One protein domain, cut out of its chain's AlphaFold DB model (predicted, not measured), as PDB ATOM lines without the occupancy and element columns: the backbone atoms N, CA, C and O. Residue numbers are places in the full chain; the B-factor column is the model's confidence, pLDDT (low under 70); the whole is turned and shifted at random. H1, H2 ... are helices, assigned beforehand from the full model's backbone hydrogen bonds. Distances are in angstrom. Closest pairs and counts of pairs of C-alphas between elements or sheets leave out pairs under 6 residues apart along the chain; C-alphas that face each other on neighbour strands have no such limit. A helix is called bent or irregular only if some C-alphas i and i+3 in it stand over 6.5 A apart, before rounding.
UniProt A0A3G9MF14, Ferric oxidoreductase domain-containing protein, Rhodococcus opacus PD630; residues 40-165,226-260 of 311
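What this domain is: This is residues 40 to 165 and 226 to 260 of the 311 residues of the protein "Ferric oxidoreductase domain-containing protein" of Rhodococcus opacus PD630 (UniProt A0A3G9MF14). Three long helices, H1, H3 and H5, run side by side in alternating directions, with H3 in the middle. H7a packs on one end of H3, short H4 crosses an end of H1, H6 packs on the far end of H5, and residues 253 to 260 stick out. The printed part has 161 residues with seven named helices, H1 to H7 in order, and no named strand: all helix. It is loose, with a radius of gyration of the C-alphas of 19.5 A, and spans 61 by 34 by 32 A.

Where its parts are: H1, residues 40 to 69, begins at C-alpha 40 (-129.435, 70.377, -7.084) and is 41.9 A long. H2 is residues 74 to 77. H3, residues 79 to 105, is 38.7 A long. H4 is residues 109 to 115. H5, residues 117 to 146, is 42.2 A long. H6 is residues 154 to 163. H7, residues 227 to 259, was assigned as one helix by its hydrogen bonds but is bent, with C-alphas 248 and 251 6.8 A apart. Its arms are H7a, residues 227 to 248, 30.5 A long, and H7b, residues 251 to 259, ending at C-alpha 259 (-140.661, 68.827, 21.095).

How they stand to each other: H3 is the hub. It touches H5, closest C-alphas Ser 94 and Ser 131 at 4.4 A, at a shallow tilt of 23 degrees, opposite ways. With residues 88 to 100 alone it touches H1, closest C-alphas Leu 89 and Trp 67 at 6.6 A, at a shallow tilt of 22 degrees, opposite ways. With residues 99 to 105 alone it touches H7a, closest C-alphas Val 103 and Ala 240 at 5.7 A, the same way at a shallow tilt of 32 degrees, only just short of steep. H2 and H3 touch only at the corner, closest C-alphas Leu 76 and Ala 82 at 4.2 A. H4 touches H1, about perpendicular at 89 degrees, closest C-alphas Ala 114 and Asp 45 at 4.3 A. H6 touches H5, closest C-alphas Thr 154 and Trp 144 at 5.7 A. H1 and H5 are apart. Every O i to N i+4 pair is within hydrogen-bond range in H1, H3, H4, H5, H6, H7a and H7b; H2 is too short for one.

The domain as a whole: The C-alphas farthest apart, Ala 78 and Ser 260, are 64.3 A apart. Residues 166 to 225 are not printed, and C-alphas 165 and 226 are 21.6 A apart across the cut. Of the links printed whole, none is long. No printed residue has a pLDDT under 70.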
ATOM      1  N   ARG A  40    -129.515  69.053  -7.719       81.56
ATOM      2  CA  ARG A  40    -129.435  70.377  -7.084       81.56
ATOM      3  C   ARG A  40    -128.819  70.280  -5.689       81.56
ATOM      4  O   ARG A  40    -128.011  71.145  -5.350       81.56
ATOM      5  N   ALA A  41    -129.178  69.255  -4.917       83.94
ATOM      6  CA  ALA A  41    -128.590  68.972  -3.611       83.94
ATOM      7  C   ALA A  41    -127.091  68.659  -3.740       83.94
ATOM      8  O   ALA A  41    -126.279  69.350  -3.126       83.94
ATOM      9  N   ASP A  42    -126.713  67.760  -4.653       88.06
ATOM     10  CA  ASP A  42    -125.313  67.399  -4.925       88.06
ATOM     11  C   ASP A  42    -124.463  68.611  -5.328       88.06
ATOM     12  O   ASP A  42    -123.320  68.777  -4.880       88.06
ATOM     13  N   ARG A  43    -125.016  69.489  -6.177       89.50
ATOM     14  CA  ARG A  43    -124.355  70.739  -6.574       89.50
ATOM     15  C   ARG A  43    -124.195  71.682  -5.383       89.50
ATOM     16  O   ARG A  43    -123.127  72.275  -5.237       89.50
ATOM     17  N   GLY A  44    -125.227  71.823  -4.553       91.69
ATOM     18  CA  GLY A  44    -125.176  72.621  -3.327       91.69
ATOM     19  C   GLY A  44    -124.066  72.144  -2.395       91.69
ATOM     20  O   GLY A  44    -123.205  72.932  -2.008       91.69
ATOM     21  N   ASP A  45    -124.004  70.840  -2.144       93.38
ATOM     22  CA  ASP A  45    -122.986  70.233  -1.290       93.38
ATOM     23  C   ASP A  45    -121.576  70.389  -1.873       93.38
ATOM     24  O   ASP A  45    -120.618  70.665  -1.147       93.38
ATOM     25  N   ALA A  46    -121.418  70.275  -3.197       93.25
ATOM     26  CA  ALA A  46    -120.142  70.528  -3.863       93.25
ATOM     27  C   ALA A  46    -119.674  71.983  -3.696       93.25
ATOM     28  O   ALA A  46    -118.491  72.209  -3.421       93.25
ATOM     29  N   ILE A  47    -120.589  72.952  -3.814       95.44
ATOM     30  CA  ILE A  47    -120.306  74.375  -3.582       95.44
ATOM     31  C   ILE A  47    -119.927  74.604  -2.120       95.44
ATOM     32  O   ILE A  47    -118.921  75.257  -1.861       95.44
ATOM     33  N   THR A  48    -120.652  74.023  -1.162       96.50
ATOM     34  CA  THR A  48    -120.319  74.137   0.267       96.50
ATOM     35  C   THR A  48    -118.946  73.546   0.578       96.50
ATOM     36  O   THR A  48    -118.144  74.187   1.256       96.50
ATOM     37  N   ARG A  49    -118.613  72.364   0.040       96.62
ATOM     38  CA  ARG A  49    -117.276  71.765   0.206       96.62
ATOM     39  C   ARG A  49    -116.170  72.598  -0.436       96.62
ATOM     40  O   ARG A  49    -115.046  72.606   0.066       96.62
ATOM     41  N   ALA A  50    -116.435  73.225  -1.580       96.75
ATOM     42  CA  ALA A  50    -115.484  74.128  -2.220       96.75
ATOM     43  C   ALA A  50    -115.305  75.396  -1.379       96.75
ATOM     44  O   ALA A  50    -114.182  75.695  -0.998       96.75
ATOM     45  N   GLY A  51    -116.401  76.053  -0.997       97.88
ATOM     46  CA  GLY A  51    -116.400  77.259  -0.174       97.88
ATOM     47  C   GLY A  51    -115.695  77.066   1.165       97.88
ATOM     48  O   GLY A  51    -114.844  77.872   1.508       97.88
ATOM     49  N   ALA A  52    -115.959  75.968   1.881       96.88
ATOM     50  CA  ALA A  52    -115.295  75.675   3.154       96.88
ATOM     51  C   ALA A  52    -113.776  75.483   3.000       96.88
ATOM     52  O   ALA A  52    -113.000  75.992   3.805       96.88
ATOM     53  N   ARG A  53    -113.334  74.781   1.946       97.06
ATOM     54  CA  ARG A  53    -111.898  74.613   1.663       97.06
ATOM     55  C   ARG A  53    -111.255  75.929   1.253       97.06
ATOM     56  O   ARG A  53    -110.175  76.239   1.737       97.06
ATOM     57  N   THR A  54    -111.908  76.690   0.381       97.94
ATOM     58  CA  THR A  54    -111.427  78.006  -0.038       97.94
ATOM     59  C   THR A  54    -111.319  78.945   1.158       97.94
ATOM     60  O   THR A  54    -110.296  79.596   1.297       97.94
ATOM     61  N   ALA A  55    -112.308  78.962   2.055       97.38
ATOM     62  CA  ALA A  55    -112.272  79.771   3.269       97.38
ATOM     63  C   ALA A  55    -111.080  79.402   4.164       97.38
ATOM     64  O   ALA A  55    -110.336  80.293   4.549       97.38
ATOM     65  N   LEU A  56    -110.845  78.107   4.415       97.75
ATOM     66  CA  LEU A  56    -109.680  77.640   5.177       97.75
ATOM     67  C   LEU A  56    -108.357  78.093   4.540       97.75
ATOM     68  O   LEU A  56    -107.514  78.673   5.213       97.75
ATOM     69  N   TRP A  57    -108.172  77.842   3.241       98.06
ATOM     70  CA  TRP A  57    -106.929  78.201   2.552       98.06
ATOM     71  C   TRP A  57    -106.716  79.712   2.467       98.06
ATOM     72  O   TRP A  57    -105.582  80.163   2.586       98.06
ATOM     73  N   LEU A  58    -107.784  80.493   2.284       98.19
ATOM     74  CA  LEU A  58    -107.708  81.951   2.321       98.19
ATOM     75  C   LEU A  58    -107.354  82.456   3.722       98.19
ATOM     76  O   LEU A  58    -106.520  83.346   3.816       98.19
ATOM     77  N   SER A  59    -107.921  81.875   4.782       97.62
ATOM     78  CA  SER A  59    -107.586  82.216   6.175       97.62
ATOM     79  C   SER A  59    -106.091  82.017   6.442       97.62
ATOM     80  O   SER A  59    -105.382  82.949   6.818       97.62
ATOM     81  N   LEU A  60    -105.574  80.832   6.096       98.19
ATOM     82  CA  LEU A  60    -104.154  80.501   6.217       98.19
ATOM     83  C   LEU A  60    -103.262  81.426   5.378       98.19
ATOM     84  O   LEU A  60    -102.181  81.816   5.825       98.19
ATOM     85  N   LEU A  61    -103.703  81.782   4.166       97.88
ATOM     86  CA  LEU A  61    -102.977  82.698   3.290       97.88
ATOM     87  C   LEU A  61    -102.929  84.109   3.875       97.88
ATOM     88  O   LEU A  61    -101.861  84.708   3.869       97.88
ATOM     89  N   VAL A  62    -104.050  84.626   4.385       95.94
ATOM     90  CA  VAL A  62    -104.121  85.949   5.023       95.94
ATOM     91  C   VAL A  62    -103.193  85.992   6.228       95.94
ATOM     92  O   VAL A  62    -102.369  86.893   6.318       95.94
ATOM     93  N   VAL A  63    -103.253  84.986   7.099       95.38
ATOM     94  CA  VAL A  63    -102.383  84.890   8.278       95.38
ATOM     95  C   VAL A  63    -100.900  84.844   7.893       95.38
ATOM     96  O   VAL A  63    -100.089  85.581   8.451       95.38
ATOM     97  N   SER A  64    -100.543  84.016   6.909       96.06
ATOM     98  CA  SER A  64     -99.154  83.892   6.446       96.06
ATOM     99  C   SER A  64     -98.669  85.161   5.739       96.06
ATOM    100  O   SER A  64     -97.505  85.535   5.861       96.06
ATOM    101  N   TYR A  65     -99.556  85.832   5.002       95.19
ATOM    102  CA  TYR A  65     -99.265  87.096   4.338       95.19
ATOM    103  C   TYR A  65     -99.032  88.219   5.347       95.19
ATOM    104  O   TYR A  65     -98.037  88.923   5.212       95.19
ATOM    105  N   SER A  66     -99.895  88.365   6.358       93.06
ATOM    106  CA  SER A  66     -99.736  89.389   7.399       93.06
ATOM    107  C   SER A  66     -98.405  89.228   8.131       93.06
ATOM    108  O   SER A  66     -97.622  90.170   8.173       93.06
ATOM    109  N   TRP A  67     -98.069  88.000   8.545       94.31
ATOM    110  CA  TRP A  67     -96.762  87.690   9.137       94.31
ATOM    111  C   TRP A  67     -95.587  88.087   8.225       94.31
ATOM    112  O   TRP A  67     -94.596  88.662   8.678       94.31
ATOM    113  N   ALA A  68     -95.678  87.788   6.925       94.94
ATOM    114  CA  ALA A  68     -94.629  88.137   5.970       94.94
ATOM    115  C   ALA A  68     -94.524  89.658   5.752       94.94
ATOM    116  O   ALA A  68     -93.412  90.185   5.633       94.94
ATOM    117  N   ALA A  69     -95.661  90.356   5.705       92.25
ATOM    118  CA  ALA A  69     -95.743  91.806   5.551       92.25
ATOM    119  C   ALA A  69     -95.133  92.536   6.758       92.25
ATOM    120  O   ALA A  69     -94.362  93.482   6.566       92.25
ATOM    121  N   ASP A  70     -95.355  92.008   7.964       89.38
ATOM    122  CA  ASP A  70     -94.838  92.520   9.241       89.38
ATOM    123  C   ASP A  70     -93.366  92.145   9.503       89.38
ATOM    124  O   ASP A  70     -92.870  92.225  10.627       89.38
ATOM    125  N   GLY A  71     -92.632  91.762   8.452       91.81
ATOM    126  CA  GLY A  71     -91.189  91.535   8.502       91.81
ATOM    127  C   GLY A  71     -90.770  90.093   8.767       91.81
ATOM    128  O   GLY A  71     -89.571  89.826   8.757       91.81
ATOM    129  N   GLY A  72     -91.706  89.147   8.880       93.25
ATOM    130  CA  GLY A  72     -91.410  87.759   9.241       93.25
ATOM    131  C   GLY A  72     -90.332  87.085   8.383       93.25
ATOM    132  O   GLY A  72     -89.501  86.347   8.909       93.25
ATOM    133  N   ILE A  73     -90.272  87.393   7.081       95.38
ATOM    134  CA  ILE A  73     -89.225  86.886   6.171       95.38
ATOM    135  C   ILE A  73     -87.875  87.580   6.409       95.38
ATOM    136  O   ILE A  73     -86.829  86.938   6.334       95.38
ATOM    137  N   ARG A  74     -87.882  88.888   6.693       95.56
ATOM    138  CA  ARG A  74     -86.657  89.673   6.936       95.56
ATOM    139  C   ARG A  74     -85.968  89.232   8.225       95.56
ATOM    140  O   ARG A  74     -84.742  89.171   8.272       95.56
ATOM    141  N   ASP A  75     -86.758  88.844   9.219       94.44
ATOM    142  CA  ASP A  75     -86.281  88.412  10.533       94.44
ATOM    143  C   ASP A  75     -85.589  87.037  10.512       94.44
ATOM    144  O   ASP A  75     -85.008  86.624  11.512       94.44
ATOM    145  N   LEU A  76     -85.565  86.332   9.376       94.12
ATOM    146  CA  LEU A  76     -84.891  85.033   9.240       94.12
ATOM    147  C   LEU A  76     -83.356  85.130   9.130       94.12
ATOM    148  O   LEU A  76     -82.685  84.103   9.058       94.12
ATOM    149  N   GLY A  77     -82.790  86.343   9.099       92.19
ATOM    150  CA  GLY A  77     -81.358  86.568   8.864       92.19
ATOM    151  C   GLY A  77     -80.422  86.200  10.024       92.19
ATOM    152  O   GLY A  77     -79.239  85.965   9.792       92.19
ATOM    153  N   ALA A  78     -80.925  86.128  11.259       93.19
ATOM    154  CA  ALA A  78     -80.153  85.755  12.446       93.19
ATOM    155  C   ALA A  78     -80.924  84.743  13.302       93.19
ATOM    156  O   ALA A  78     -82.149  84.728  13.290       93.19
ATOM    157  N   MET A  79     -80.217  83.907  14.071       93.12
ATOM    158  CA  MET A  79     -80.834  82.803  14.825       93.12
ATOM    159  C   MET A  79     -81.952  83.281  15.766       93.12
ATOM    160  O   MET A  79     -83.072  82.787  15.683       93.12
ATOM    161  N   ALA A  80     -81.674  84.260  16.632       92.88
ATOM    162  CA  ALA A  80     -82.647  84.733  17.619       92.88
ATOM    163  C   ALA A  80     -83.905  85.326  16.959       92.88
ATOM    164  O   ALA A  80     -85.027  84.979  17.325       92.88
ATOM    165  N   THR A  81     -83.736  86.163  15.930       95.25
ATOM    166  CA  THR A  81     -84.860  86.758  15.192       95.25
ATOM    167  C   THR A  81     -85.614  85.713  14.366       95.25
ATOM    168  O   THR A  81     -86.841  85.770  14.284       95.25
ATOM    169  N   ALA A  82     -84.922  84.702  13.832       96.75
ATOM    170  CA  ALA A  82     -85.539  83.604  13.097       96.75
ATOM    171  C   ALA A  82     -86.400  82.726  14.013       96.75
ATOM    172  O   ALA A  82     -87.506  82.347  13.629       96.75
ATOM    173  N   LEU A  83     -85.934  82.449  15.236       97.44
ATOM    174  CA  LEU A  83     -86.714  81.755  16.264       97.44
ATOM    175  C   LEU A  83     -87.963  82.563  16.636       97.44
ATOM    176  O   LEU A  83     -89.069  82.031  16.598       97.44
ATOM    177  N   LEU A  84     -87.825  83.863  16.907       95.94
ATOM    178  CA  LEU A  84     -88.978  84.720  17.206       95.94
ATOM    179  C   LEU A  84     -89.987  84.754  16.046       95.94
ATOM    180  O   LEU A  84     -91.192  84.601  16.256       95.94
ATOM    181  N   SER A  85     -89.506  84.894  14.810       96.38
ATOM    182  CA  SER A  85     -90.347  84.924  13.613       96.38
ATOM    183  C   SER A  85     -91.058  83.588  13.358       96.38
ATOM    184  O   SER A  85     -92.273  83.560  13.140       96.38
ATOM    185  N   GLY A  86     -90.337  82.469  13.454       97.44
ATOM    186  CA  GLY A  86     -90.895  81.125  13.292       97.44
ATOM    187  C   GLY A  86     -91.890  80.766  14.395       97.44
ATOM    188  O   GLY A  86     -92.960  80.221  14.112       97.44
ATOM    189  N   GLY A  87     -91.585  81.138  15.642       97.12
ATOM    190  CA  GLY A  87     -92.495  81.010  16.775       97.12
ATOM    191  C   GLY A  87     -93.788  81.789  16.544       97.12
ATOM    192  O   GLY A  87     -94.871  81.226  16.705       97.12
ATOM    193  N   ARG A  88     -93.706  83.047  16.088       95.50
ATOM    194  CA  ARG A  88     -94.884  83.864  15.737       95.50
ATOM    195  C   ARG A  88     -95.747  83.191  14.671       95.50
ATOM    196  O   ARG A  88     -96.941  83.015  14.902       95.50
ATOM    197  N   LEU A  89     -95.159  82.753  13.556       97.19
ATOM    198  CA  LEU A  89     -95.906  82.085  12.482       97.19
ATOM    199  C   LEU A  89     -96.612  80.815  12.977       97.19
ATOM    200  O   LEU A  89     -97.795  80.618  12.693       97.19
ATOM    201  N   ALA A  90     -95.918  79.977  13.754       98.38
ATOM    202  CA  ALA A  90     -96.507  78.773  14.336       98.38
ATOM    203  C   ALA A  90     -97.710  79.102  15.238       98.38
ATOM    204  O   ALA A  90     -98.736  78.427  15.160       98.38
ATOM    205  N   GLY A  91     -97.615  80.170  16.037       96.62
ATOM    206  CA  GLY A  91     -98.695  80.628  16.914       96.62
ATOM    207  C   GLY A  91     -99.912  81.121  16.135       96.62
ATOM    208  O   GLY A  91    -101.040  80.734  16.444       96.62
ATOM    209  N   LEU A  92     -99.689  81.903  15.077       96.19
ATOM    210  CA  LEU A  92    -100.761  82.432  14.235       96.19
ATOM    211  C   LEU A  92    -101.504  81.324  13.480       96.19
ATOM    212  O   LEU A  92    -102.733  81.268  13.509       96.19
ATOM    213  N   VAL A  93    -100.771  80.403  12.846       98.44
ATOM    214  CA  VAL A  93    -101.380  79.262  12.143       98.44
ATOM    215  C   VAL A  93    -102.083  78.334  13.135       98.44
ATOM    216  O   VAL A  93    -103.181  77.851  12.863       98.44
ATOM    217  N   SER A  94    -101.499  78.115  14.318       98.38
ATOM    218  CA  SER A  94    -102.146  77.364  15.396       98.38
ATOM    219  C   SER A  94    -103.492  77.976  15.796       98.38
ATOM    220  O   SER A  94    -104.480  77.243  15.896       98.38
ATOM    221  N   ALA A  95    -103.541  79.296  16.006       96.81
ATOM    222  CA  ALA A  95    -104.752  80.019  16.387       96.81
ATOM    223  C   ALA A  95    -105.829  79.958  15.291       96.81
ATOM    224  O   ALA A  95    -106.987  79.670  15.593       96.81
ATOM    225  N   ASP A  96    -105.453  80.134  14.022       97.75
ATOM    226  CA  ASP A  96    -106.373  80.009  12.885       97.75
ATOM    227  C   ASP A  96    -107.004  78.605  12.820       97.75
ATOM    228  O   ASP A  96    -108.227  78.444  12.767       97.75
ATOM    229  N   LEU A  97    -106.185  77.556  12.952       98.56
ATOM    230  CA  LEU A  97    -106.677  76.176  12.983       98.56
ATOM    231  C   LEU A  97    -107.515  75.866  14.237       98.56
ATOM    232  O   LEU A  97    -108.446  75.060  14.164       98.56
ATOM    233  N   LEU A  98    -107.240  76.512  15.374       97.75
ATOM    234  CA  LEU A  98    -108.060  76.394  16.583       97.75
ATOM    235  C   LEU A  98    -109.459  76.993  16.372       97.75
ATOM    236  O   LEU A  98    -110.451  76.411  16.809       97.75
ATOM    237  N   ILE A  99    -109.580  78.104  15.647       97.62
ATOM    238  CA  ILE A  99    -110.887  78.660  15.260       97.62
ATOM    239  C   ILE A  99    -111.630  77.675  14.347       97.62
ATOM    240  O   ILE A  99    -112.816  77.391  14.550       97.62
ATOM    241  N   VAL A 100    -110.923  77.073  13.388       98.12
ATOM    242  CA  VAL A 100    -111.484  76.037  12.506       98.12
ATOM    243  C   VAL A 100    -111.985  74.831  13.310       98.12
ATOM    244  O   VAL A 100    -113.041  74.286  12.976       98.12
ATOM    245  N   GLN A 101    -111.319  74.446  14.408       97.56
ATOM    246  CA  GLN A 101    -111.795  73.372  15.293       97.56
ATOM    247  C   GLN A 101    -113.208  73.623  15.824       97.56
ATOM    248  O   GLN A 101    -114.021  72.690  15.839       97.56
ATOM    249  N   PHE A 102    -113.522  74.862  16.212       96.94
ATOM    250  CA  PHE A 102    -114.859  75.239  16.673       96.94
ATOM    251  C   PHE A 102    -115.894  75.138  15.559       96.94
ATOM    252  O   PHE A 102    -116.969  74.579  15.768       96.94
ATOM    253  N   VAL A 103    -115.558  75.593  14.352       97.25
ATOM    254  CA  VAL A 103    -116.453  75.503  13.187       97.25
ATOM    255  C   VAL A 103    -116.758  74.046  12.828       97.25
ATOM    256  O   VAL A 103    -117.916  73.700  12.584       97.25
ATOM    257  N   LEU A 104    -115.745  73.171  12.839       96.94
ATOM    258  CA  LEU A 104    -115.907  71.748  12.521       96.94
ATOM    259  C   LEU A 104    -116.829  71.029  13.512       96.94
ATOM    260  O   LEU A 104    -117.583  70.137  13.116       96.94
ATOM    261  N   ILE A 105    -116.794  71.419  14.789       95.06
ATOM    262  CA  ILE A 105    -117.574  70.770  15.847       95.06
ATOM    263  C   ILE A 105    -118.917  71.459  16.124       95.06
ATOM    264  O   ILE A 105    -119.770  70.860  16.785       95.06
ATOM    265  N   ALA A 106    -119.143  72.668  15.592       94.56
ATOM    266  CA  ALA A 106    -120.341  73.488  15.805       94.56
ATOM    267  C   ALA A 106    -121.644  72.879  15.261       94.56
ATOM    268  O   ALA A 106    -122.714  73.388  15.572       94.56
ATOM    269  N   ARG A 107    -121.580  71.782  14.490       93.06
ATOM    270  CA  ARG A 107    -122.754  71.086  13.927       93.06
ATOM    271  C   ARG A 107    -123.564  71.948  12.937       93.06
ATOM    272  O   ARG A 107    -124.793  71.943  12.913       93.06
ATOM    273  N   ILE A 108    -122.864  72.724  12.102       94.81
ATOM    274  CA  ILE A 108    -123.486  73.626  11.117       94.81
ATOM    275  C   ILE A 108    -124.190  72.797  10.023       94.81
ATOM    276  O   ILE A 108    -123.503  72.105   9.267       94.81
ATOM    277  N   PRO A 109    -125.522  72.909   9.826       93.62
ATOM    278  CA  PRO A 109    -126.275  72.021   8.931       93.62
ATOM    279  C   PRO A 109    -125.807  72.006   7.471       93.62
ATOM    280  O   PRO A 109    -126.008  71.024   6.762       93.62
ATOM    281  N   LEU A 110    -125.222  73.103   6.979       94.25
ATOM    282  CA  LEU A 110    -124.642  73.143   5.633       94.25
ATOM    283  C   LEU A 110    -123.397  72.251   5.542       94.25
ATOM    284  O   LEU A 110    -123.279  71.472   4.603       94.25
ATOM    285  N   LEU A 111    -122.501  72.329   6.529       94.75
ATOM    286  CA  LEU A 111    -121.290  71.510   6.560       94.75
ATOM    287  C   LEU A 111    -121.621  70.037   6.800       94.75
ATOM    288  O   LEU A 111    -121.048  69.173   6.145       94.75
ATOM    289  N   GLU A 112    -122.573  69.747   7.687       94.50
ATOM    290  CA  GLU A 112    -122.971  68.367   7.980       94.50
ATOM    291  C   GLU A 112    -123.549  67.652   6.766       94.50
ATOM    292  O   GLU A 112    -123.147  66.526   6.484       94.50
ATOM    293  N   ARG A 113    -124.449  68.313   6.026       93.69
ATOM    294  CA  ARG A 113    -125.015  67.763   4.786       93.69
ATOM    295  C   ARG A 113    -123.929  67.540   3.738       93.69
ATOM    296  O   ARG A 113    -123.852  66.468   3.153       93.69
ATOM    297  N   ALA A 114    -123.038  68.516   3.576       94.56
ATOM    298  CA  ALA A 114    -122.044  68.487   2.516       94.56
ATOM    299  C   ALA A 114    -120.870  67.524   2.768       94.56
ATOM    300  O   ALA A 114    -120.303  66.996   1.808       94.56
ATOM    301  N   PHE A 115    -120.451  67.318   4.020       94.31
ATOM    302  CA  PHE A 115    -119.294  66.478   4.358       94.31
ATOM    303  C   PHE A 115    -119.663  65.146   5.013       94.31
ATOM    304  O   PHE A 115    -118.909  64.186   4.855       94.31
ATOM    305  N   GLY A 116    -120.781  65.082   5.737       94.25
ATOM    306  CA  GLY A 116    -121.098  63.987   6.650       94.25
ATOM    307  C   GLY A 116    -120.346  64.091   7.983       94.25
ATOM    308  O   GLY A 116    -119.245  64.640   8.069       94.25
ATOM    309  N   GLN A 117    -120.943  63.543   9.042       92.69
ATOM    310  CA  GLN A 117    -120.410  63.644  10.407       92.69
ATOM    311  C   GLN A 117    -119.068  62.946  10.583       92.69
ATOM    312  O   GLN A 117    -118.141  63.534  11.136       92.69
ATOM    313  N   ASP A 118    -118.934  61.727  10.067       94.31
ATOM    314  CA  ASP A 118    -117.714  60.936  10.234       94.31
ATOM    315  C   ASP A 118    -116.504  61.645   9.625       94.31
ATOM    316  O   ASP A 118    -115.420  61.682  10.210       94.31
ATOM    317  N   ARG A 119    -116.706  62.296   8.473       95.19
ATOM    318  CA  ARG A 119    -115.663  63.079   7.815       95.19
ATOM    319  C   ARG A 119    -115.318  64.341   8.598       95.19
ATOM    320  O   ARG A 119    -114.136  64.651   8.711       95.19
ATOM    321  N   LEU A 120    -116.305  65.061   9.134       96.62
ATOM    322  CA  LEU A 120    -116.054  66.248   9.961       96.62
ATOM    323  C   LEU A 120    -115.311  65.892  11.254       96.62
ATOM    324  O   LEU A 120    -114.373  66.592  11.617       96.62
ATOM    325  N   ILE A 121    -115.660  64.778  11.902       95.12
ATOM    326  CA  ILE A 121    -114.954  64.268  13.088       95.12
ATOM    327  C   ILE A 121    -113.521  63.851  12.729       95.12
ATOM    328  O   ILE A 121    -112.579  64.168  13.458       95.12
ATOM    329  N   GLY A 122    -113.330  63.186  11.584       96.44
ATOM    330  CA  GLY A 122    -112.001  62.854  11.068       96.44
ATOM    331  C   GLY A 122    -111.140  64.099  10.826       96.44
ATOM    332  O   GLY A 122    -109.994  64.148  11.270       96.44
ATOM    333  N   LEU A 123    -111.707  65.128  10.187       97.44
ATOM    334  CA  LEU A 123    -111.041  66.416   9.976       97.44
ATOM    335  C   LEU A 123    -110.734  67.118  11.300       97.44
ATOM    336  O   LEU A 123    -109.614  67.581  11.473       97.44
ATOM    337  N   HIS A 124    -111.674  67.136  12.245       97.25
ATOM    338  CA  HIS A 124    -111.485  67.731  13.568       97.25
ATOM    339  C   HIS A 124    -110.315  67.090  14.326       97.25
ATOM    340  O   HIS A 124    -109.552  67.767  15.011       97.25
ATOM    341  N   ARG A 125    -110.112  65.777  14.177       96.38
ATOM    342  CA  ARG A 125    -108.954  65.102  14.772       96.38
ATOM    343  C   ARG A 125    -107.636  65.551  14.137       96.38
ATOM    344  O   ARG A 125    -106.679  65.799  14.863       96.38
ATOM    345  N   VAL A 126    -107.575  65.617  12.807       97.62
ATOM    346  CA  VAL A 126    -106.347  65.998  12.089       97.62
ATOM    347  C   VAL A 126    -106.025  67.471  12.326       97.62
ATOM    348  O   VAL A 126    -104.934  67.778  12.786       97.62
ATOM    349  N   VAL A 127    -106.989  68.364  12.093       98.19
ATOM    350  CA  VAL A 127    -106.841  69.813  12.289       98.19
ATOM    351  C   VAL A 127    -106.513  70.132  13.744       98.19
ATOM    352  O   VAL A 127    -105.607  70.921  13.996       98.19
ATOM    353  N   GLY A 128    -107.178  69.478  14.699       97.44
ATOM    354  CA  GLY A 128    -106.894  69.642  16.123       97.44
ATOM    355  C   GLY A 128    -105.482  69.233  16.509       97.44
ATOM    356  O   GLY A 128    -104.806  69.981  17.210       97.44
ATOM    357  N   LEU A 129    -105.011  68.079  16.027       97.56
ATOM    358  CA  LEU A 129    -103.645  67.640  16.299       97.56
ATOM    359  C   LEU A 129    -102.621  68.574  15.644       97.56
ATOM    360  O   LEU A 129    -101.662  68.953  16.300       97.56
ATOM    361  N   THR A 130    -102.844  68.996  14.396       98.44
ATOM    362  CA  THR A 130    -101.966  69.953  13.705       98.44
ATOM    363  C   THR A 130    -101.911  71.299  14.427       98.44
ATOM    364  O   THR A 130    -100.815  71.795  14.678       98.44
ATOM    365  N   SER A 131    -103.063  71.862  14.806       98.44
ATOM    366  CA  SER A 131    -103.160  73.095  15.602       98.44
ATOM    367  C   SER A 131    -102.372  72.955  16.902       98.44
ATOM    368  O   SER A 131    -101.481  73.751  17.175       98.44
ATOM    369  N   PHE A 132    -102.608  71.879  17.654       98.12
ATOM    370  CA  PHE A 132    -101.930  71.651  18.923       98.12
ATOM    371  C   PHE A 132    -100.415  71.448  18.769       98.12
ATOM    372  O   PHE A 132     -99.637  71.971  19.562       98.12
ATOM    373  N   THR A 133     -99.963  70.723  17.745       98.50
ATOM    374  CA  THR A 133     -98.528  70.571  17.468       98.50
ATOM    375  C   THR A 133     -97.879  71.915  17.144       98.50
ATOM    376  O   THR A 133     -96.806  72.204  17.668       98.50
ATOM    377  N   LEU A 134     -98.535  72.758  16.342       98.69
ATOM    378  CA  LEU A 134     -98.057  74.111  16.052       98.69
ATOM    379  C   LEU A 134     -98.071  75.011  17.291       98.69
ATOM    380  O   LEU A 134     -97.154  75.802  17.458       98.69
ATOM    381  N   MET A 135     -99.044  74.855  18.190       97.94
ATOM    382  CA  MET A 135     -99.074  75.549  19.481       97.94
ATOM    383  C   MET A 135     -97.867  75.170  20.352       97.94
ATOM    384  O   MET A 135     -97.203  76.045  20.899       97.94
ATOM    385  N   ILE A 136     -97.548  73.877  20.472       98.44
ATOM    386  CA  ILE A 136     -96.373  73.427  21.236       98.44
ATOM    387  C   ILE A 136     -95.080  73.929  20.584       98.44
ATOM    388  O   ILE A 136     -94.190  74.408  21.285       98.44
ATOM    389  N   ALA A 137     -94.995  73.877  19.251       98.62
ATOM    390  CA  ALA A 137     -93.873  74.444  18.512       98.62
ATOM    391  C   ALA A 137     -93.750  75.955  18.754       98.62
ATOM    392  O   ALA A 137     -92.654  76.429  19.021       98.62
ATOM    393  N   HIS A 138     -94.859  76.697  18.736       97.69
ATOM    394  CA  HIS A 138     -94.901  78.117  19.070       97.69
ATOM    395  C   HIS A 138     -94.315  78.377  20.456       97.69
ATOM    396  O   HIS A 138     -93.357  79.134  20.553       97.69
ATOM    397  N   VAL A 139     -94.824  77.713  21.499       96.81
ATOM    398  CA  VAL A 139     -94.356  77.907  22.882       96.81
ATOM    399  C   VAL A 139     -92.861  77.607  23.006       96.81
ATOM    400  O   VAL A 139     -92.120  78.409  23.571       96.81
ATOM    401  N   ALA A 140     -92.393  76.487  22.453       97.81
ATOM    402  CA  ALA A 140     -90.988  76.099  22.546       97.81
ATOM    403  C   ALA A 140     -90.066  77.058  21.772       97.81
ATOM    404  O   ALA A 140     -89.082  77.555  22.314       97.81
ATOM    405  N   VAL A 141     -90.399  77.339  20.510       97.81
ATOM    406  CA  VAL A 141     -89.563  78.134  19.604       97.81
ATOM    407  C   VAL A 141     -89.561  79.610  20.001       97.81
ATOM    408  O   VAL A 141     -88.497  80.224  20.007       97.81
ATOM    409  N   ILE A 142     -90.713  80.177  20.384       95.50
ATOM    410  CA  ILE A 142     -90.790  81.583  20.804       95.50
ATOM    411  C   ILE A 142     -89.993  81.808  22.091       95.50
ATOM    412  O   ILE A 142     -89.224  82.760  22.170       95.50
ATOM    413  N   THR A 143     -90.101  80.896  23.064       96.81
ATOM    414  CA  THR A 143     -89.393  81.014  24.347       96.81
ATOM    415  C   THR A 143     -87.885  80.880  24.161       96.81
ATOM    416  O   THR A 143     -87.120  81.651  24.735       96.81
ATOM    417  N   TRP A 144     -87.447  79.960  23.296       97.62
ATOM    418  CA  TRP A 144     -86.035  79.831  22.937       97.62
ATOM    419  C   TRP A 144     -85.508  81.076  22.204       97.62
ATOM    420  O   TRP A 144     -84.391  81.523  22.464       97.62
ATOM    421  N   GLY A 145     -86.328  81.682  21.339       96.94
ATOM    422  CA  GLY A 145     -86.018  82.952  20.682       96.94
ATOM    423  C   GLY A 145     -85.852  84.111  21.668       96.94
ATOM    424  O   GLY A 145     -84.872  84.847  21.570       96.94
ATOM    425  N   TYR A 146     -86.749  84.237  22.652       95.44
ATOM    426  CA  TYR A 146     -86.632  85.237  23.724       95.44
ATOM    427  C   TYR A 146     -85.391  85.024  24.595       95.44
ATOM    428  O   TYR A 146     -84.755  85.992  25.000       95.44
ATOM    429  N   ALA A 147     -84.978  83.772  24.803       96.62
ATOM    430  CA  ALA A 147     -83.713  83.425  25.453       96.62
ATOM    431  C   ALA A 147     -82.474  83.648  24.554       96.62
ATOM    432  O   ALA A 147     -81.388  83.157  24.856       96.62
ATOM    433  N   GLY A 148     -82.616  84.335  23.413       95.38
ATOM    434  CA  GLY A 148     -81.517  84.639  22.492       95.38
ATOM    435  C   GLY A 148     -80.950  83.422  21.757       95.38
ATOM    436  O   GLY A 148     -79.864  83.504  21.187       95.38
ATOM    437  N   GLY A 149     -81.655  82.289  21.763       94.31
ATOM    438  CA  GLY A 149     -81.127  81.021  21.266       94.31
ATOM    439  C   GLY A 149     -80.278  80.254  22.290       94.31
ATOM    440  O   GLY A 149     -79.721  79.210  21.942       94.31
ATOM    441  N   ASP A 150     -80.204  80.699  23.547       95.25
ATOM    442  CA  ASP A 150     -79.483  79.993  24.607       95.25
ATOM    443  C   ASP A 150     -80.393  79.011  25.372       95.25
ATOM    444  O   ASP A 150     -81.357  79.381  26.050       95.25
ATOM    445  N   VAL A 151     -80.056  77.723  25.285       93.50
ATOM    446  CA  VAL A 151     -80.771  76.636  25.971       93.50
ATOM    447  C   VAL A 151     -80.631  76.743  27.492       93.50
ATOM    448  O   VAL A 151     -81.571  76.401  28.209       93.50
ATOM    449  N   LEU A 152     -79.503  77.247  28.001       96.69
ATOM    450  CA  LEU A 152     -79.271  77.385  29.443       96.69
ATOM    451  C   LEU A 152     -80.070  78.546  30.045       96.69
ATOM    452  O   LEU A 152     -80.513  78.448  31.188       96.69
ATOM    453  N   ALA A 153     -80.315  79.604  29.269       95.38
ATOM    454  CA  ALA A 153     -81.163  80.727  29.674       95.38
ATOM    455  C   ALA A 153     -82.671  80.432  29.537       95.38
ATOM    456  O   ALA A 153     -83.499  81.085  30.176       95.38
ATOM    457  N   THR A 154     -83.048  79.428  28.737       94.81
ATOM    458  CA  THR A 154     -84.452  79.117  28.411       94.81
ATOM    459  C   THR A 154     -85.338  78.849  29.645       94.81
ATOM    460  O   THR A 154     -86.447  79.381  29.678       94.81
ATOM    461  N   PRO A 155     -84.919  78.102  30.691       95.94
ATOM    462  CA  PRO A 155     -85.758  77.889  31.876       95.94
ATOM    463  C   PRO A 155     -86.095  79.177  32.641       95.94
ATOM    464  O   PRO A 155     -87.228  79.339  33.089       95.94
ATOM    465  N   ALA A 156     -85.137  80.101  32.763       96.44
ATOM    466  CA  ALA A 156     -85.377  81.401  33.388       96.44
ATOM    467  C   ALA A 156     -86.349  82.240  32.545       96.44
ATOM    468  O   ALA A 156     -87.273  82.839  33.089       96.44
ATOM    469  N   MET A 157     -86.210  82.188  31.216       96.69
ATOM    470  CA  MET A 157     -87.117  82.870  30.293       96.69
ATOM    471  C   MET A 157     -88.549  82.314  30.350       96.69
ATOM    472  O   MET A 157     -89.506  83.079  30.318       96.69
ATOM    473  N   VAL A 158     -88.731  80.994  30.497       95.69
ATOM    474  CA  VAL A 158     -90.066  80.401  30.723       95.69
ATOM    475  C   VAL A 158     -90.721  80.997  31.970       95.69
ATOM    476  O   VAL A 158     -91.917  81.296  31.948       95.69
ATOM    477  N   TRP A 159     -89.958  81.163  33.053       96.69
ATOM    478  CA  TRP A 159     -90.464  81.741  34.297       96.69
ATOM    479  C   TRP A 159     -90.866  83.209  34.120       96.69
ATOM    480  O   TRP A 159     -92.008  83.554  34.422       96.69
ATOM    481  N   GLU A 160     -89.975  84.033  33.566       95.88
ATOM    482  CA  GLU A 160     -90.218  85.457  33.284       95.88
ATOM    483  C   GLU A 160     -91.463  85.648  32.405       95.88
ATOM    484  O   GLU A 160     -92.401  86.355  32.775       95.88
ATOM    485  N   LEU A 161     -91.546  84.921  31.283       93.88
ATOM    486  CA  LEU A 161     -92.712  84.963  30.398       93.88
ATOM    487  C   LEU A 161     -93.993  84.499  31.097       93.88
ATOM    488  O   LEU A 161     -95.074  84.951  30.745       93.88
ATOM    489  N   THR A 162     -93.924  83.589  32.065       94.50
ATOM    490  CA  THR A 162     -95.131  83.081  32.734       94.50
ATOM    491  C   THR A 162     -95.651  84.042  33.800       94.50
ATOM    492  O   THR A 162     -96.868  84.189  33.941       94.50
ATOM    493  N   VAL A 163     -94.748  84.661  34.563       94.62
ATOM    494  CA  VAL A 163     -95.086  85.451  35.755       94.62
ATOM    495  C   VAL A 163     -95.257  86.932  35.432       94.62
ATOM    496  O   VAL A 163     -96.198  87.548  35.933       94.62
ATOM    497  N   ASP A 164     -94.398  87.486  34.577       92.56
ATOM    498  CA  ASP A 164     -94.284  88.937  34.406       92.56
ATOM    499  C   ASP A 164     -95.070  89.460  33.192       92.56
ATOM    500  O   ASP A 164     -95.410  90.643  33.127       92.56
ATOM    501  N   TYR A 165     -95.414  88.588  32.236       89.00
ATOM    502  CA  TYR A 165     -96.125  88.986  31.019       89.00
ATOM    503  C   TYR A 165     -97.655  88.888  31.168       89.00
ATOM    504  O   TYR A 165     -98.197  87.890  31.661       89.00
ATOM    505  N   SER A 226    -102.810  96.710  13.538       85.81
ATOM    506  CA  SER A 226    -103.627  97.483  12.598       85.81
ATOM    507  C   SER A 226    -105.121  97.224  12.779       85.81
ATOM    508  O   SER A 226    -105.538  96.127  13.145       85.81
ATOM    509  N   THR A 227    -105.956  98.208  12.426       88.75
ATOM    510  CA  THR A 227    -107.423  98.060  12.428       88.75
ATOM    511  C   THR A 227    -107.879  96.873  11.575       88.75
ATOM    512  O   THR A 227    -108.825  96.180  11.942       88.75
ATOM    513  N   ALA A 228    -107.205  96.613  10.451       89.94
ATOM    514  CA  ALA A 228    -107.533  95.497   9.568       89.94
ATOM    515  C   ALA A 228    -107.277  94.138  10.240       89.94
ATOM    516  O   ALA A 228    -108.147  93.269  10.195       89.94
ATOM    517  N   ALA A 229    -106.127  93.977  10.906       88.50
ATOM    518  CA  ALA A 229    -105.799  92.765  11.655       88.50
ATOM    519  C   ALA A 229    -106.775  92.544  12.820       88.50
ATOM    520  O   ALA A 229    -107.322  91.449  12.969       88.50
ATOM    521  N   THR A 230    -107.083  93.604  13.574       89.81
ATOM    522  CA  THR A 230    -108.074  93.561  14.655       89.81
ATOM    523  C   THR A 230    -109.427  93.084  14.135       89.81
ATOM    524  O   THR A 230    -109.988  92.119  14.652       89.81
ATOM    525  N   LEU A 231    -109.953  93.712  13.077       92.56
ATOM    526  CA  LEU A 231    -111.242  93.328  12.498       92.56
ATOM    527  C   LEU A 231    -111.234  91.888  11.983       92.56
ATOM    528  O   LEU A 231    -112.215  91.174  12.189       92.56
ATOM    529  N   TYR A 232    -110.145  91.452  11.351       93.50
ATOM    530  CA  TYR A 232    -109.992  90.086  10.861       93.50
ATOM    531  C   TYR A 232    -110.120  89.059  11.995       93.50
ATOM    532  O   TYR A 232    -111.025  88.220  11.972       93.50
ATOM    533  N   TRP A 233    -109.279  89.166  13.026       94.00
ATOM    534  CA  TRP A 233    -109.258  88.205  14.129       94.00
ATOM    535  C   TRP A 233    -110.547  88.222  14.948       94.00
ATOM    536  O   TRP A 233    -111.097  87.160  15.249       94.00
ATOM    537  N   TRP A 234    -111.081  89.405  15.262       92.88
ATOM    538  CA  TRP A 234    -112.352  89.516  15.982       92.88
ATOM    539  C   TRP A 234    -113.517  88.935  15.186       92.88
ATOM    540  O   TRP A 234    -114.359  88.245  15.761       92.88
ATOM    541  N   THR A 235    -113.554  89.150  13.868       95.31
ATOM    542  CA  THR A 235    -114.591  88.560  13.009       95.31
ATOM    543  C   THR A 235    -114.536  87.038  13.065       95.31
ATOM    544  O   THR A 235    -115.570  86.402  13.267       95.31
ATOM    545  N   LEU A 236    -113.348  86.442  12.947       95.69
ATOM    546  CA  LEU A 236    -113.190  84.988  13.019       95.69
ATOM    547  C   LEU A 236    -113.630  84.421  14.375       95.69
ATOM    548  O   LEU A 236    -114.423  83.474  14.415       95.69
ATOM    549  N   TRP A 237    -113.185  85.026  15.479       94.81
ATOM    550  CA  TRP A 237    -113.563  84.604  16.830       94.81
ATOM    551  C   TRP A 237    -115.068  84.726  17.083       94.81
ATOM    552  O   TRP A 237    -115.686  83.777  17.572       94.81
ATOM    553  N   ILE A 238    -115.679  85.853  16.709       95.94
ATOM    554  CA  ILE A 238    -117.120  86.085  16.885       95.94
ATOM    555  C   ILE A 238    -117.929  85.109  16.036       95.94
ATOM    556  O   ILE A 238    -118.887  84.524  16.538       95.94
ATOM    557  N   LEU A 239    -117.556  84.892  14.772       97.06
ATOM    558  CA  LEU A 239    -118.263  83.954  13.898       97.06
ATOM    559  C   LEU A 239    -118.173  82.517  14.416       97.06
ATOM    560  O   LEU A 239    -119.181  81.809  14.415       97.06
ATOM    561  N   ALA A 240    -117.005  82.085  14.896       96.56
ATOM    562  CA  ALA A 240    -116.840  80.757  15.480       96.56
ATOM    563  C   ALA A 240    -117.638  80.598  16.783       96.56
ATOM    564  O   ALA A 240    -118.356  79.609  16.945       96.56
ATOM    565  N   ALA A 241    -117.581  81.589  17.679       95.88
ATOM    566  CA  ALA A 241    -118.362  81.593  18.912       95.88
ATOM    567  C   ALA A 241    -119.868  81.573  18.617       95.88
ATOM    568  O   ALA A 241    -120.589  80.727  19.144       95.88
ATOM    569  N   ALA A 242    -120.343  82.436  17.715       97.44
ATOM    570  CA  ALA A 242    -121.733  82.457  17.272       97.44
ATOM    571  C   ALA A 242    -122.145  81.111  16.669       97.44
ATOM    572  O   ALA A 242    -123.230  80.613  16.966       97.44
ATOM    573  N   ALA A 243    -121.271  80.478  15.880       96.62
ATOM    574  CA  ALA A 243    -121.566  79.183  15.294       96.62
ATOM    575  C   ALA A 243    -121.774  78.094  16.354       96.62
ATOM    576  O   ALA A 243    -122.751  77.342  16.292       96.62
ATOM    577  N   VAL A 244    -120.894  78.038  17.353       96.12
ATOM    578  CA  VAL A 244    -121.044  77.127  18.493       96.12
ATOM    579  C   VAL A 244    -122.330  77.453  19.257       96.12
ATOM    580  O   VAL A 244    -123.183  76.585  19.428       96.12
ATOM    581  N   LEU A 245    -122.534  78.703  19.670       96.50
ATOM    582  CA  LEU A 245    -123.699  79.086  20.470       96.50
ATOM    583  C   LEU A 245    -125.023  78.780  19.757       96.50
ATOM    584  O   LEU A 245    -125.944  78.256  20.381       96.50
ATOM    585  N   VAL A 246    -125.121  79.041  18.453       96.88
ATOM    586  CA  VAL A 246    -126.353  78.836  17.680       96.88
ATOM    587  C   VAL A 246    -126.581  77.362  17.354       96.88
ATOM    588  O   VAL A 246    -127.654  76.831  17.649       96.88
ATOM    589  N   TRP A 247    -125.613  76.687  16.731       95.19
ATOM    590  CA  TRP A 247    -125.839  75.352  16.159       95.19
ATOM    591  C   TRP A 247    -125.478  74.210  17.104       95.19
ATOM    592  O   TRP A 247    -126.147  73.175  17.071       95.19
ATOM    593  N   ARG A 248    -124.496  74.396  17.992       93.25
ATOM    594  CA  ARG A 248    -124.113  73.377  18.981       93.25
ATOM    595  C   ARG A 248    -125.026  73.393  20.201       93.25
ATOM    596  O   ARG A 248    -125.309  72.329  20.741       93.25
ATOM    597  N   ILE A 249    -125.448  74.578  20.645       92.00
ATOM    598  CA  ILE A 249    -126.153  74.757  21.926       92.00
ATOM    599  C   ILE A 249    -127.610  75.170  21.701       92.00
ATOM    600  O   ILE A 249    -128.527  74.434  22.065       92.00
ATOM    601  N   GLY A 250    -127.841  76.318  21.066       92.75
ATOM    602  CA  GLY A 250    -129.164  76.935  20.962       92.75
ATOM    603  C   GLY A 250    -130.180  76.082  20.207       92.75
ATOM    604  O   GLY A 250    -131.277  75.837  20.705       92.75
ATOM    605  N   LEU A 251    -129.821  75.587  19.019       92.31
ATOM    606  CA  LEU A 251    -130.732  74.815  18.176       92.31
ATOM    607  C   LEU A 251    -131.129  73.461  18.801       92.31
ATOM    608  O   LEU A 251    -132.328  73.165  18.799       92.31
ATOM    609  N   PRO A 252    -130.206  72.646  19.358       88.56
ATOM    610  CA  PRO A 252    -130.578  71.438  20.091       88.56
ATOM    611  C   PRO A 252    -131.465  71.723  21.303       88.56
ATOM    612  O   PRO A 252    -132.515  71.100  21.422       88.56
ATOM    613  N   LEU A 253    -131.112  72.696  22.151       89.81
ATOM    614  CA  LEU A 253    -131.909  73.033  23.337       89.81
ATOM    615  C   LEU A 253    -133.318  73.493  22.964       89.81
ATOM    616  O   LEU A 253    -134.302  73.017  23.530       89.81
ATOM    617  N   TRP A 254    -133.432  74.363  21.962       90.81
ATOM    618  CA  TRP A 254    -134.722  74.832  21.473       90.81
ATOM    619  C   TRP A 254    -135.579  73.691  20.922       90.81
ATOM    620  O   TRP A 254    -136.774  73.629  21.209       90.81
ATOM    621  N   ARG A 255    -134.987  72.753  20.167       88.69
ATOM    622  CA  ARG A 255    -135.701  71.565  19.674       88.69
ATOM    623  C   ARG A 255    -136.137  70.656  20.820       88.69
ATOM    624  O   ARG A 255    -137.288  70.227  20.817       88.69
ATOM    625  N   SER A 256    -135.272  70.407  21.800       86.19
ATOM    626  CA  SER A 256    -135.592  69.580  22.969       86.19
ATOM    627  C   SER A 256    -136.754  70.161  23.773       86.19
ATOM    628  O   SER A 256    -137.709  69.445  24.068       86.19
ATOM    629  N   VAL A 257    -136.730  71.469  24.048       87.44
ATOM    630  CA  VAL A 257    -137.810  72.166  24.768       87.44
ATOM    631  C   VAL A 257    -139.096  72.219  23.940       87.44
ATOM    632  O   VAL A 257    -140.182  72.012  24.472       87.44
ATOM    633  N   ARG A 258    -139.003  72.467  22.627       88.00
ATOM    634  CA  ARG A 258    -140.180  72.573  21.750       88.00
ATOM    635  C   ARG A 258    -140.883  71.235  21.523       88.00
ATOM    636  O   ARG A 258    -142.100  71.222  21.337       88.00
ATOM    637  N   HIS A 259    -140.130  70.139  21.462       81.94
ATOM    638  CA  HIS A 259    -140.661  68.827  21.095       81.94
ATOM    639  C   HIS A 259    -140.899  67.889  22.284       81.94
ATOM    640  O   HIS A 259    -141.596  66.894  22.089       81.94
ATOM    641  N   SER A 260    -140.401  68.216  23.485       77.19
ATOM    642  CA  SER A 260    -140.546  67.410  24.709       77.19
ATOM    643  C   SER A 260    -140.310  65.921  24.449       77.19
ATOM    644  O   SER A 260    -141.166  65.098  24.764       77.19
TER     645      SER A 260